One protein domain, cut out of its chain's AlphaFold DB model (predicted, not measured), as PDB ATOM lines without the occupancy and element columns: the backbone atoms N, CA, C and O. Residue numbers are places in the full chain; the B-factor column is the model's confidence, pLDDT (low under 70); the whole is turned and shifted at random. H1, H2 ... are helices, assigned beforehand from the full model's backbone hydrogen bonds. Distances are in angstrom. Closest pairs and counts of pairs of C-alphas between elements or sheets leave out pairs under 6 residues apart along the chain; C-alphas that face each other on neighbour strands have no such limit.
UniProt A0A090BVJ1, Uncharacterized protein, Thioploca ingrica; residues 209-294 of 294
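Overview. This is residues 209 to 294 of the 294 residues of an uncharacterized protein of Thioploca ingrica (UniProt A0A090BVJ1). A long helix, H1, sticks out with residues 209 to 216 from a compact body, where short H3 crosses it, H5 packs on H3 running opposite ways, and H2 meets the last part of H1 at a steep tilt, with short H4 near H1 and H5. The printed part has 86 residues with five named helices, H1 to H5, and no named strand: all helix. It is compact, radius of gyration of the C-alphas 13.5 A, spanning 45 by 28 by 22 A.

Along the chain. H1, residues 209 to 234, runs 37.0 A from C-alpha 209 at (44.154, 10.416, -40.092). H2 is residues 243 to 256, 20.6 A; H3 265 to 272; H4 275 to 280; H5 283 to 293, ending at (19.021, 0.767, -40.243).

Arrangement. Residues 220 to 228 of H1 touch H3, about perpendicular at 76 degrees; closest C-alphas, Ser 224 and Phe 271, 4.6 A. H1 only just touches H2, with 3 pairs of C-alphas within 8 A, closest Leu 234 and Val 252, 7.1 A. H3 touches H5, closest C-alphas Ser 269 and Leu 293, 6.7 A. H4 is close but not clearly touching H3, closest C-alphas Phe 277 and Phe 271, 6.8 A. Every O i to N i+4 pair is within hydrogen-bond range in H1, H3, H4 and H5; 9 of 10 in H2.

Size, cuts and confidence. The farthest C-alphas, Thr 209 and Thr 242, are 44.9 A apart. The printed part has no cut and no long link. pLDDT is under 70 at residues 230 to 257, 259 to 261 and 280 to 294.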
ATOM      1  N   THR A 209      45.457  10.859 -39.577       91.62
ATOM      2  CA  THR A 209      44.154  10.416 -40.092       91.62
ATOM      3  C   THR A 209      44.119   8.900 -40.296       91.62
ATOM      4  O   THR A 209      43.189   8.243 -39.840       91.62
ATOM      5  N   LEU A 210      45.165   8.315 -40.887       90.31
ATOM      6  CA  LEU A 210      45.283   6.862 -41.063       90.31
ATOM      7  C   LEU A 210      45.329   6.107 -39.726       90.31
ATOM      8  O   LEU A 210      44.760   5.022 -39.601       90.31
ATOM      9  N   GLU A 211      46.008   6.647 -38.715       91.00
ATOM     10  CA  GLU A 211      46.037   6.069 -37.367       91.00
ATOM     11  C   GLU A 211      44.663   6.124 -36.689       91.00
ATOM     12  O   GLU A 211      44.226   5.126 -36.108       91.00
ATOM     13  N   GLU A 212      43.956   7.249 -36.805       90.38
ATOM     14  CA  GLU A 212      42.588   7.414 -36.310       90.38
ATOM     15  C   GLU A 212      41.624   6.439 -36.996       90.38
ATOM     16  O   GLU A 212      40.844   5.759 -36.322       90.38
ATOM     17  N   GLU A 213      41.720   6.290 -38.317       88.44
ATOM     18  CA  GLU A 213      40.936   5.327 -39.092       88.44
ATOM     19  C   GLU A 213      41.234   3.881 -38.685       88.44
ATOM     20  O   GLU A 213      40.309   3.088 -38.499       88.44
ATOM     21  N   ARG A 214      42.508   3.530 -38.477       88.12
ATOM     22  CA  ARG A 214      42.911   2.202 -37.982       88.12
ATOM     23  C   ARG A 214      42.372   1.933 -36.582       88.12
ATOM     24  O   ARG A 214      41.872   0.837 -36.316       88.12
ATOM     25  N   LEU A 215      42.452   2.912 -35.682       88.94
ATOM     26  CA  LEU A 215      41.919   2.788 -34.326       88.94
ATOM     27  C   LEU A 215      40.397   2.615 -34.354       88.94
ATOM     28  O   LEU A 215      39.853   1.753 -33.656       88.94
ATOM     29  N   LEU A 216      39.715   3.386 -35.200       84.31
ATOM     30  CA  LEU A 216      38.279   3.281 -35.409       84.31
ATOM     31  C   LEU A 216      37.900   1.915 -35.994       84.31
ATOM     32  O   LEU A 216      36.965   1.289 -35.498       84.31
ATOM     33  N   ALA A 217      38.641   1.413 -36.984       83.88
ATOM     34  CA  ALA A 217      38.440   0.087 -37.563       83.88
ATOM     35  C   ALA A 217      38.602  -1.021 -36.511       83.88
ATOM     36  O   ALA A 217      37.725  -1.875 -36.379       83.88
ATOM     37  N   LYS A 218      39.647  -0.950 -35.677       87.31
ATOM     38  CA  LYS A 218      39.860  -1.894 -34.570       87.31
ATOM     39  C   LYS A 218      38.722  -1.846 -33.549       87.31
ATOM     40  O   LYS A 218      38.253  -2.887 -33.096       87.31
ATOM     41  N   LYS A 219      38.237  -0.648 -33.201       85.56
ATOM     42  CA  LYS A 219      37.084  -0.481 -32.304       85.56
ATOM     43  C   LYS A 219      35.823  -1.109 -32.910       85.56
ATOM     44  O   LYS A 219      35.126  -1.856 -32.226       85.56
ATOM     45  N   ARG A 220      35.554  -0.857 -34.198       82.00
ATOM     46  CA  ARG A 220      34.429  -1.447 -34.951       82.00
ATOM     47  C   ARG A 220      34.499  -2.971 -34.981       82.00
ATOM     48  O   ARG A 220      33.478  -3.631 -34.792       82.00
ATOM     49  N   GLU A 221      35.690  -3.527 -35.166       83.19
ATOM     50  CA  GLU A 221      35.912  -4.969 -35.139       83.19
ATOM     51  C   GLU A 221      35.630  -5.554 -33.749       83.19
ATOM     52  O   GLU A 221      34.870  -6.511 -33.630       83.19
ATOM     53  N   GLN A 222      36.152  -4.939 -32.682       84.25
ATOM     54  CA  GLN A 222      35.895  -5.375 -31.304       84.25
ATOM     55  C   GLN A 222      34.402  -5.352 -30.952       84.25
ATOM     56  O   GLN A 222      33.892  -6.297 -30.346       84.25
ATOM     57  N   ILE A 223      33.688  -4.297 -31.355       81.31
ATOM     58  CA  ILE A 223      32.231  -4.192 -31.203       81.31
ATOM     59  C   ILE A 223      31.535  -5.319 -31.972       81.31
ATOM     60  O   ILE A 223      30.692  -6.013 -31.405       81.31
ATOM     61  N   SER A 224      31.924  -5.541 -33.231       79.06
ATOM     62  CA  SER A 224      31.344  -6.585 -34.082       79.06
ATOM     63  C   SER A 224      31.548  -7.976 -33.483       79.06
ATOM     64  O   SER A 224      30.592  -8.738 -33.395       79.06
ATOM     65  N   GLN A 225      32.745  -8.281 -32.974       81.44
ATOM     66  CA  GLN A 225      33.041  -9.541 -32.283       81.44
ATOM     67  C   GLN A 225      32.238  -9.691 -30.982       81.44
ATOM     68  O   GLN A 225      31.806 -10.793 -30.637       81.44
ATOM     69  N   ARG A 226      32.020  -8.598 -30.234       83.19
ATOM     70  CA  ARG A 226      31.201  -8.622 -29.014       83.19
ATOM     71  C   ARG A 226      29.749  -8.952 -29.359       83.19
ATOM     72  O   ARG A 226      29.196  -9.880 -28.775       83.19
ATOM     73  N   ILE A 227      29.166  -8.251 -30.334       76.50
ATOM     74  CA  ILE A 227      27.799  -8.500 -30.813       76.50
ATOM     75  C   ILE A 227      27.681  -9.912 -31.400       76.50
ATOM     76  O   ILE A 227      26.724 -10.611 -31.082       76.50
ATOM     77  N   GLU A 228      28.669 -10.382 -32.165       75.81
ATOM     78  CA  GLU A 228      28.722 -11.746 -32.703       75.81
ATOM     79  C   GLU A 228      28.597 -12.805 -31.605       75.81
ATOM     80  O   GLU A 228      27.794 -13.731 -31.735       75.81
ATOM     81  N   ARG A 229      29.372 -12.685 -30.517       75.12
ATOM     82  CA  ARG A 229      29.313 -13.633 -29.393       75.12
ATOM     83  C   ARG A 229      27.914 -13.682 -28.788       75.12
ATOM     84  O   ARG A 229      27.393 -14.771 -28.564       75.12
ATOM     85  N   TYR A 230      27.284 -12.527 -28.578       69.75
ATOM     86  CA  TYR A 230      25.902 -12.469 -28.091       69.75
ATOM     87  C   TYR A 230      24.912 -13.055 -29.093       69.75
ATOM     88  O   TYR A 230      24.028 -13.819 -28.712       69.75
ATOM     89  N   PHE A 231      25.080 -12.755 -30.377       69.06
ATOM     90  CA  PHE A 231      24.216 -13.269 -31.428       69.06
ATOM     91  C   PHE A 231      24.304 -14.798 -31.527       69.06
ATOM     92  O   PHE A 231      23.274 -15.454 -31.624       69.06
ATOM     93  N   LYS A 232      25.505 -15.383 -31.410       67.62
ATOM     94  CA  LYS A 232      25.716 -16.842 -31.338       67.62
ATOM     95  C   LYS A 232      25.038 -17.480 -30.123       67.62
ATOM     96  O   LYS A 232      24.495 -18.571 -30.246       67.62
ATOM     97  N   LEU A 233      25.062 -16.813 -28.965       66.81
ATOM     98  CA  LEU A 233      24.394 -17.298 -27.750       66.81
ATOM     99  C   LEU A 233      22.866 -17.271 -27.875       66.81
ATOM    100  O   LEU A 233      22.190 -18.146 -27.346       66.81
ATOM    101  N   LEU A 234      22.328 -16.261 -28.558       64.06
ATOM    102  CA  LEU A 234      20.886 -16.055 -28.691       64.06
ATOM    103  C   LEU A 234      20.275 -16.780 -29.898       64.06
ATOM    104  O   LEU A 234      19.070 -17.016 -29.914       64.06
ATOM    105  N   CYS A 235      21.083 -17.124 -30.902       59.53
ATOM    106  CA  CYS A 235      20.622 -17.675 -32.171       59.53
ATOM    107  C   CYS A 235      21.267 -19.048 -32.441       59.53
ATOM    108  O   CYS A 235      22.305 -19.125 -33.107       59.53
ATOM    109  N   PRO A 236      20.676 -20.157 -31.956       58.06
ATOM    110  CA  PRO A 236      21.065 -21.486 -32.405       58.06
ATOM    111  C   PRO A 236      20.671 -21.643 -33.883       58.06
ATOM    112  O   PRO A 236      19.496 -21.707 -34.231       58.06
ATOM    113  N   ILE A 237      21.664 -21.669 -34.776       54.78
ATOM    114  CA  ILE A 237      21.457 -21.790 -36.225       54.78
ATOM    115  C   ILE A 237      20.774 -23.128 -36.524       54.78
ATOM    116  O   ILE A 237      21.399 -24.181 -36.402       54.78
ATOM    117  N   HIS A 238      19.511 -23.112 -36.950       47.44
ATOM    118  CA  HIS A 238      18.869 -24.258 -37.598       47.44
ATOM    119  C   HIS A 238      18.505 -23.889 -39.038       47.44
ATOM    120  O   HIS A 238      18.071 -22.783 -39.345       47.44
ATOM    121  N   LYS A 239      18.779 -24.817 -39.957       50.38
ATOM    122  CA  LYS A 239      18.969 -24.581 -41.400       50.38
ATOM    123  C   LYS A 239      17.738 -24.108 -42.202       50.38
ATOM    124  O   LYS A 239      17.827 -24.072 -43.426       50.38
ATOM    125  N   LYS A 240      16.614 -23.726 -41.588       51.16
ATOM    126  CA  LYS A 240      15.438 -23.174 -42.291       51.16
ATOM    127  C   LYS A 240      14.661 -22.219 -41.380       51.16
ATOM    128  O   LYS A 240      13.892 -22.689 -40.557       51.16
ATOM    129  N   MET A 241      14.835 -20.908 -41.574       55.19
ATOM    130  CA  MET A 241      14.106 -19.882 -40.817       55.19
ATOM    131  C   MET A 241      12.790 -19.454 -41.507       55.19
ATOM    132  O   MET A 241      12.780 -19.022 -42.662       55.19
ATOM    133  N   THR A 242      11.685 -19.569 -40.780       62.22
ATOM    134  CA  THR A 242      10.297 -19.135 -41.003       62.22
ATOM    135  C   THR A 242      10.068 -17.645 -40.671       62.22
ATOM    136  O   THR A 242      10.954 -16.950 -40.176       62.22
ATOM    137  N   MET A 243       8.860 -17.114 -40.932       58.72
ATOM    138  CA  MET A 243       8.483 -15.727 -40.580       58.72
ATOM    139  C   MET A 243       8.535 -15.443 -39.068       58.72
ATOM    140  O   MET A 243       8.840 -14.315 -38.692       58.72
ATOM    141  N   ALA A 244       8.316 -16.443 -38.209       59.09
ATOM    142  CA  ALA A 244       8.444 -16.294 -36.757       59.09
ATOM    143  C   ALA A 244       9.901 -16.040 -36.325       59.09
ATOM    144  O   ALA A 244      10.158 -15.321 -35.363       59.09
ATOM    145  N   GLU A 245      10.878 -16.548 -37.078       55.94
ATOM    146  CA  GLU A 245      12.302 -16.336 -36.795       55.94
ATOM    147  C   GLU A 245      12.792 -14.931 -37.180       55.94
ATOM    148  O   GLU A 245      13.774 -14.455 -36.612       55.94
ATOM    149  N   LYS A 246      12.075 -14.205 -38.057       56.75
ATOM    150  CA  LYS A 246      12.324 -12.767 -38.285       56.75
ATOM    151  C   LYS A 246      12.012 -11.934 -37.037       56.75
ATOM    152  O   LYS A 246      12.758 -11.009 -36.723       56.75
ATOM    153  N   GLU A 247      10.958 -12.301 -36.312       61.97
ATOM    154  CA  GLU A 247      10.560 -11.650 -35.059       61.97
ATOM    155  C   GLU A 247      11.585 -11.917 -33.948       61.97
ATOM    156  O   GLU A 247      11.946 -11.015 -33.197       61.97
ATOM    157  N   ILE A 248      12.149 -13.130 -33.900       60.12
ATOM    158  CA  ILE A 248      13.225 -13.491 -32.965       60.12
ATOM    159  C   ILE A 248      14.472 -12.629 -33.206       60.12
ATOM    160  O   ILE A 248      15.056 -12.119 -32.255       60.12
ATOM    161  N   VAL A 249      14.865 -12.399 -34.462       61.19
ATOM    162  CA  VAL A 249      16.019 -11.536 -34.780       61.19
ATOM    163  C   VAL A 249      15.753 -10.078 -34.397       61.19
ATOM    164  O   VAL A 249      16.639  -9.423 -33.853       61.19
ATOM    165  N   PHE A 250      14.533  -9.578 -34.606       63.34
ATOM    166  CA  PHE A 250      14.139  -8.241 -34.157       63.34
ATOM    167  C   PHE A 250      14.164  -8.120 -32.625       63.34
ATOM    168  O   PHE A 250      14.676  -7.141 -32.086       63.34
ATOM    169  N   GLN A 251      13.714  -9.151 -31.908       64.88
ATOM    170  CA  GLN A 251      13.837  -9.231 -30.451       64.88
ATOM    171  C   GLN A 251      15.297  -9.307 -29.993       64.88
ATOM    172  O   GLN A 251      15.631  -8.713 -28.973       64.88
ATOM    173  N   VAL A 252      16.179  -9.987 -30.733       66.31
ATOM    174  CA  VAL A 252      17.624 -10.012 -30.455       66.31
ATOM    175  C   VAL A 252      18.235  -8.625 -30.652       66.31
ATOM    176  O   VAL A 252      18.929  -8.156 -29.757       66.31
ATOM    177  N   ILE A 253      17.934  -7.934 -31.756       66.25
ATOM    178  CA  ILE A 253      18.404  -6.561 -32.006       66.25
ATOM    179  C   ILE A 253      17.890  -5.604 -30.920       66.25
ATOM    180  O   ILE A 253      18.671  -4.840 -30.361       66.25
ATOM    181  N   ASN A 254      16.614  -5.697 -30.538       69.00
ATOM    182  CA  ASN A 254      16.053  -4.885 -29.455       69.00
ATOM    183  C   ASN A 254      16.669  -5.215 -28.088       69.00
ATOM    184  O   ASN A 254      16.905  -4.307 -27.298       69.00
ATOM    185  N   LYS A 255      16.974  -6.490 -27.810       67.44
ATOM    186  CA  LYS A 255      17.674  -6.910 -26.584       67.44
ATOM    187  C   LYS A 255      19.126  -6.436 -26.544       67.44
ATOM    188  O   LYS A 255      19.616  -6.129 -25.463       67.44
ATOM    189  N   LEU A 256      19.811  -6.346 -27.686       67.56
ATOM    190  CA  LEU A 256      21.162  -5.771 -27.767       67.56
ATOM    191  C   LEU A 256      21.168  -4.282 -27.374       67.56
ATOM    192  O   LEU A 256      22.123  -3.813 -26.756       67.56
ATOM    193  N   SER A 257      20.082  -3.562 -27.657       68.44
ATOM    194  CA  SER A 257      19.900  -2.158 -27.265       68.44
ATOM    195  C   SER A 257      19.486  -1.965 -25.796       68.44
ATOM    196  O   SER A 257      19.405  -0.828 -25.338       68.44
ATOM    197  N   GLN A 258      19.199  -3.042 -25.056       71.50
ATOM    198  CA  GLN A 258      18.737  -2.991 -23.664       71.50
ATOM    199  C   GLN A 258      19.874  -3.270 -22.659       71.50
ATOM    200  O   GLN A 258      20.898  -3.877 -23.006       71.50
ATOM    201  N   PRO A 259      19.712  -2.866 -21.383       61.34
ATOM    202  CA  PRO A 259      20.655  -3.214 -20.329       61.34
ATOM    203  C   PRO A 259      20.775  -4.739 -20.181       61.34
ATOM    204  O   PRO A 259      19.764  -5.440 -20.260       61.34
ATOM    205  N   PRO A 260      21.982  -5.281 -19.936       61.28
ATOM    206  CA  PRO A 260      23.219  -4.575 -19.580       61.28
ATOM    207  C   PRO A 260      24.120  -4.190 -20.770       61.28
ATOM    208  O   PRO A 260      25.221  -3.698 -20.544       61.28
ATOM    209  N   GLN A 261      23.710  -4.442 -22.020       69.44
ATOM    210  CA  GLN A 261      24.601  -4.325 -23.184       69.44
ATOM    211  C   GLN A 261      24.653  -2.920 -23.794       69.44
ATOM    212  O   GLN A 261      25.739  -2.486 -24.178       69.44
ATOM    213  N   ASN A 262      23.510  -2.222 -23.859       74.94
ATOM    214  CA  ASN A 262      23.377  -0.838 -24.342       74.94
ATOM    215  C   ASN A 262      24.163  -0.539 -25.638       74.94
ATOM    216  O   ASN A 262      24.835   0.490 -25.730       74.94
ATOM    217  N   PHE A 263      24.108  -1.424 -26.640       76.81
ATOM    218  CA  PHE A 263      24.728  -1.121 -27.931       76.81
ATOM    219  C   PHE A 263      23.960   0.004 -28.630       76.81
ATOM    220  O   PHE A 263      22.735  -0.032 -28.754       76.81
ATOM    221  N   THR A 264      24.685   1.006 -29.109       80.25
ATOM    222  CA  THR A 264      24.124   2.105 -29.898       80.25
ATOM    223  C   THR A 264      23.692   1.622 -31.287       80.25
ATOM    224  O   THR A 264      24.201   0.630 -31.812       80.25
ATOM    225  N   GLN A 265      22.791   2.362 -31.943       75.25
ATOM    226  CA  GLN A 265      22.389   2.065 -33.327       75.25
ATOM    227  C   GLN A 265      23.588   2.020 -34.288       75.25
ATOM    228  O   GLN A 265      23.633   1.182 -35.187       75.25
ATOM    229  N   GLN A 266      24.591   2.872 -34.064       78.88
ATOM    230  CA  GLN A 266      25.817   2.895 -34.857       78.88
ATOM    231  C   GLN A 266      26.642   1.610 -34.679       78.88
ATOM    232  O   GLN A 266      27.141   1.054 -35.655       78.88
ATOM    233  N   GLU A 267      26.744   1.096 -33.453       79.94
ATOM    234  CA  GLU A 267      27.439  -0.162 -33.147       79.94
ATOM    235  C   GLU A 267      26.744  -1.379 -33.764       79.94
ATOM    236  O   GLU A 267      27.403  -2.261 -34.317       79.94
ATOM    237  N   ILE A 268      25.410  -1.400 -33.729       76.00
ATOM    238  CA  ILE A 268      24.602  -2.432 -34.387       76.00
ATOM    239  C   ILE A 268      24.789  -2.356 -35.909       76.00
ATOM    240  O   ILE A 268      24.974  -3.388 -36.558       76.00
ATOM    241  N   SER A 269      24.815  -1.145 -36.472       77.81
ATOM    242  CA  SER A 269      25.091  -0.929 -37.895       77.81
ATOM    243  C   SER A 269      26.467  -1.475 -38.300       77.81
ATOM    244  O   SER A 269      26.567  -2.169 -39.313       77.81
ATOM    245  N   TYR A 270      27.515  -1.279 -37.490       80.94
ATOM    246  CA  TYR A 270      28.837  -1.863 -37.763       80.94
ATOM    247  C   TYR A 270      28.810  -3.392 -37.853       80.94
ATOM    248  O   TYR A 270      29.397  -3.960 -38.773       80.94
ATOM    249  N   PHE A 271      28.084  -4.059 -36.954       78.94
ATOM    250  CA  PHE A 271      27.950  -5.512 -36.992       78.94
ATOM    251  C   PHE A 271      27.203  -6.003 -38.242       78.94
ATOM    252  O   PHE A 271      27.657  -6.953 -38.882       78.94
ATOM    253  N   VAL A 272      26.106  -5.347 -38.636       75.94
ATOM    254  CA  VAL A 272      25.310  -5.720 -39.827       75.94
ATOM    255  C   VAL A 272      26.128  -5.631 -41.123       75.94
ATOM    256  O   VAL A 272      25.903  -6.408 -42.053       75.94
ATOM    257  N   HIS A 273      27.107  -4.727 -41.179       78.62
ATOM    258  CA  HIS A 273      28.009  -4.561 -42.322       78.62
ATOM    259  C   HIS A 273      29.291  -5.410 -42.241       78.62
ATOM    260  O   HIS A 273      30.123  -5.344 -43.144       78.62
ATOM    261  N   SER A 274      29.467  -6.219 -41.194       77.38
ATOM    262  CA  SER A 274      30.648  -7.075 -41.030       77.38
ATOM    263  C   SER A 274      30.644  -8.294 -41.966       77.38
ATOM    264  O   SER A 274      29.593  -8.802 -42.373       77.38
ATOM    265  N   SER A 275      31.836  -8.829 -42.252       73.50
ATOM    266  CA  SER A 275      32.004 -10.074 -43.016       73.50
ATOM    267  C   SER A 275      31.351 -11.273 -42.326       73.50
ATOM    268  O   SER A 275      30.767 -12.117 -42.997       73.50
ATOM    269  N   TYR A 276      31.365 -11.331 -40.990       72.44
ATOM    270  CA  TYR A 276      30.683 -12.383 -40.237       72.44
ATOM    271  C   TYR A 276      29.176 -12.394 -40.519       72.44
ATOM    272  O   TYR A 276      28.617 -13.437 -40.867       72.44
ATOM    273  N   PHE A 277      28.510 -11.238 -40.418       73.25
ATOM    274  CA  PHE A 277      27.079 -11.128 -40.714       73.25
ATOM    275  C   PHE A 277      26.799 -11.475 -42.183       73.25
ATOM    276  O   PHE A 277      25.845 -12.190 -42.495       73.25
ATOM    277  N   ALA A 278      27.686 -11.058 -43.090       71.69
ATOM    278  CA  ALA A 278      27.620 -11.439 -44.494       71.69
ATOM    279  C   ALA A 278      27.769 -12.960 -44.720       71.69
ATOM    280  O   ALA A 278      27.097 -13.514 -45.585       71.69
ATOM    281  N   THR A 279      28.594 -13.666 -43.958       70.75
ATOM    282  CA  THR A 279      28.839 -15.099 -44.185       70.75
ATOM    283  C   THR A 279      27.830 -15.993 -43.460       70.75
ATOM    284  O   THR A 279      27.446 -17.038 -43.982       70.75
ATOM    285  N   HIS A 280      27.368 -15.590 -42.275       67.56
ATOM    286  CA  HIS A 280      26.635 -16.477 -41.362       67.56
ATOM    287  C   HIS A 280      25.160 -16.118 -41.160       67.56
ATOM    288  O   HIS A 280      24.418 -16.918 -40.588       67.56
ATOM    289  N   VAL A 281      24.704 -14.960 -41.645       68.69
ATOM    290  CA  VAL A 281      23.290 -14.558 -41.585       68.69
ATOM    291  C   VAL A 281      22.658 -14.659 -42.974       68.69
ATOM    292  O   VAL A 281      23.279 -14.341 -43.984       68.69
ATOM    293  N   SER A 282      21.413 -15.140 -43.052       64.69
ATOM    294  CA  SER A 282      20.737 -15.362 -44.340       64.69
ATOM    295  C   SER A 282      20.570 -14.066 -45.150       64.69
ATOM    296  O   SER A 282      20.314 -13.001 -44.590       64.69
ATOM    297  N   ASN A 283      20.636 -14.153 -46.486       66.19
ATOM    298  CA  ASN A 283      20.495 -12.987 -47.377       66.19
ATOM    299  C   ASN A 283      19.183 -12.213 -47.166       66.19
ATOM    300  O   ASN A 283      19.191 -10.987 -47.182       66.19
ATOM    301  N   ARG A 284      18.078 -12.917 -46.880       60.75
ATOM    302  CA  ARG A 284      16.774 -12.295 -46.589       60.75
ATOM    303  C   ARG A 284      16.804 -11.416 -45.333       60.75
ATOM    304  O   ARG A 284      16.112 -10.407 -45.277       60.75
ATOM    305  N   LEU A 285      17.591 -11.790 -44.324       63.75
ATOM    306  CA  LEU A 285      17.768 -10.988 -43.107       63.75
ATOM    307  C   LEU A 285      18.706  -9.802 -43.336       63.75
ATOM    308  O   LEU A 285      18.480  -8.740 -42.762       63.75
ATOM    309  N   LYS A 286      19.718  -9.952 -44.201       67.38
ATOM    310  CA  LYS A 286      20.596  -8.836 -44.585       67.38
ATOM    311  C   LYS A 286      19.816  -7.702 -45.231       67.38
ATOM    312  O   LYS A 286      19.991  -6.551 -44.848       67.38
ATOM    313  N   GLU A 287      18.946  -8.037 -46.177       64.94
ATOM    314  CA  GLU A 287      18.106  -7.067 -46.878       64.94
ATOM    315  C   GLU A 287      17.154  -6.351 -45.910       64.94
ATOM    316  O   GLU A 287      17.094  -5.125 -45.890       64.94
ATOM    317  N   PHE A 288      16.506  -7.100 -45.013       65.31
ATOM    318  CA  PHE A 288      15.627  -6.532 -43.990       65.31
ATOM    319  C   PHE A 288      16.355  -5.586 -43.017       65.31
ATOM    320  O   PHE A 288      15.856  -4.498 -42.732       65.31
ATOM    321  N   CYS A 289      17.538  -5.969 -42.523       64.75
ATOM    322  CA  CYS A 289      18.311  -5.128 -41.602       64.75
ATOM    323  C   CYS A 289      18.840  -3.861 -42.287       64.75
ATOM    324  O   CYS A 289      18.835  -2.802 -41.669       64.75
ATOM    325  N   ARG A 290      19.241  -3.946 -43.565       65.38
ATOM    326  CA  ARG A 290      19.663  -2.780 -44.359       65.38
ATOM    327  C   ARG A 290      18.536  -1.763 -44.543       65.38
ATOM    328  O   ARG A 290      18.781  -0.581 -44.370       65.38
ATOM    329  N   ILE A 291      17.310  -2.213 -44.818       62.66
ATOM    330  CA  ILE A 291      16.140  -1.330 -45.004       62.66
ATOM    331  C   ILE A 291      15.742  -0.603 -43.705       62.66
ATOM    332  O   ILE A 291      15.161   0.474 -43.755       62.66
ATOM    333  N   LYS A 292      15.997  -1.203 -42.537       63.03
ATOM    334  CA  LYS A 292      15.571  -0.659 -41.235       63.03
ATOM    335  C   LYS A 292      16.618   0.204 -40.526       63.03
ATOM    336  O   LYS A 292      16.241   0.924 -39.605       63.03
ATOM    337  N   LEU A 293      17.895   0.071 -40.885       60.84
ATOM    338  CA  LEU A 293      19.021   0.767 -40.243       60.84
ATOM    339  C   LEU A 293      19.751   1.751 -41.174       60.84
ATOM    340  O   LEU A 293      20.651   2.444 -40.700       60.84
ATOM    341  N   GLY A 294      19.417   1.761 -42.468       52.03
ATOM    342  CA  GLY A 294      19.785   2.821 -43.414       52.03
ATOM    343  C   GLY A 294      18.755   3.938 -43.403       52.03
ATOM    344  O   GLY A 294      19.175   5.087 -43.640       52.03
TER     345      GLY A 294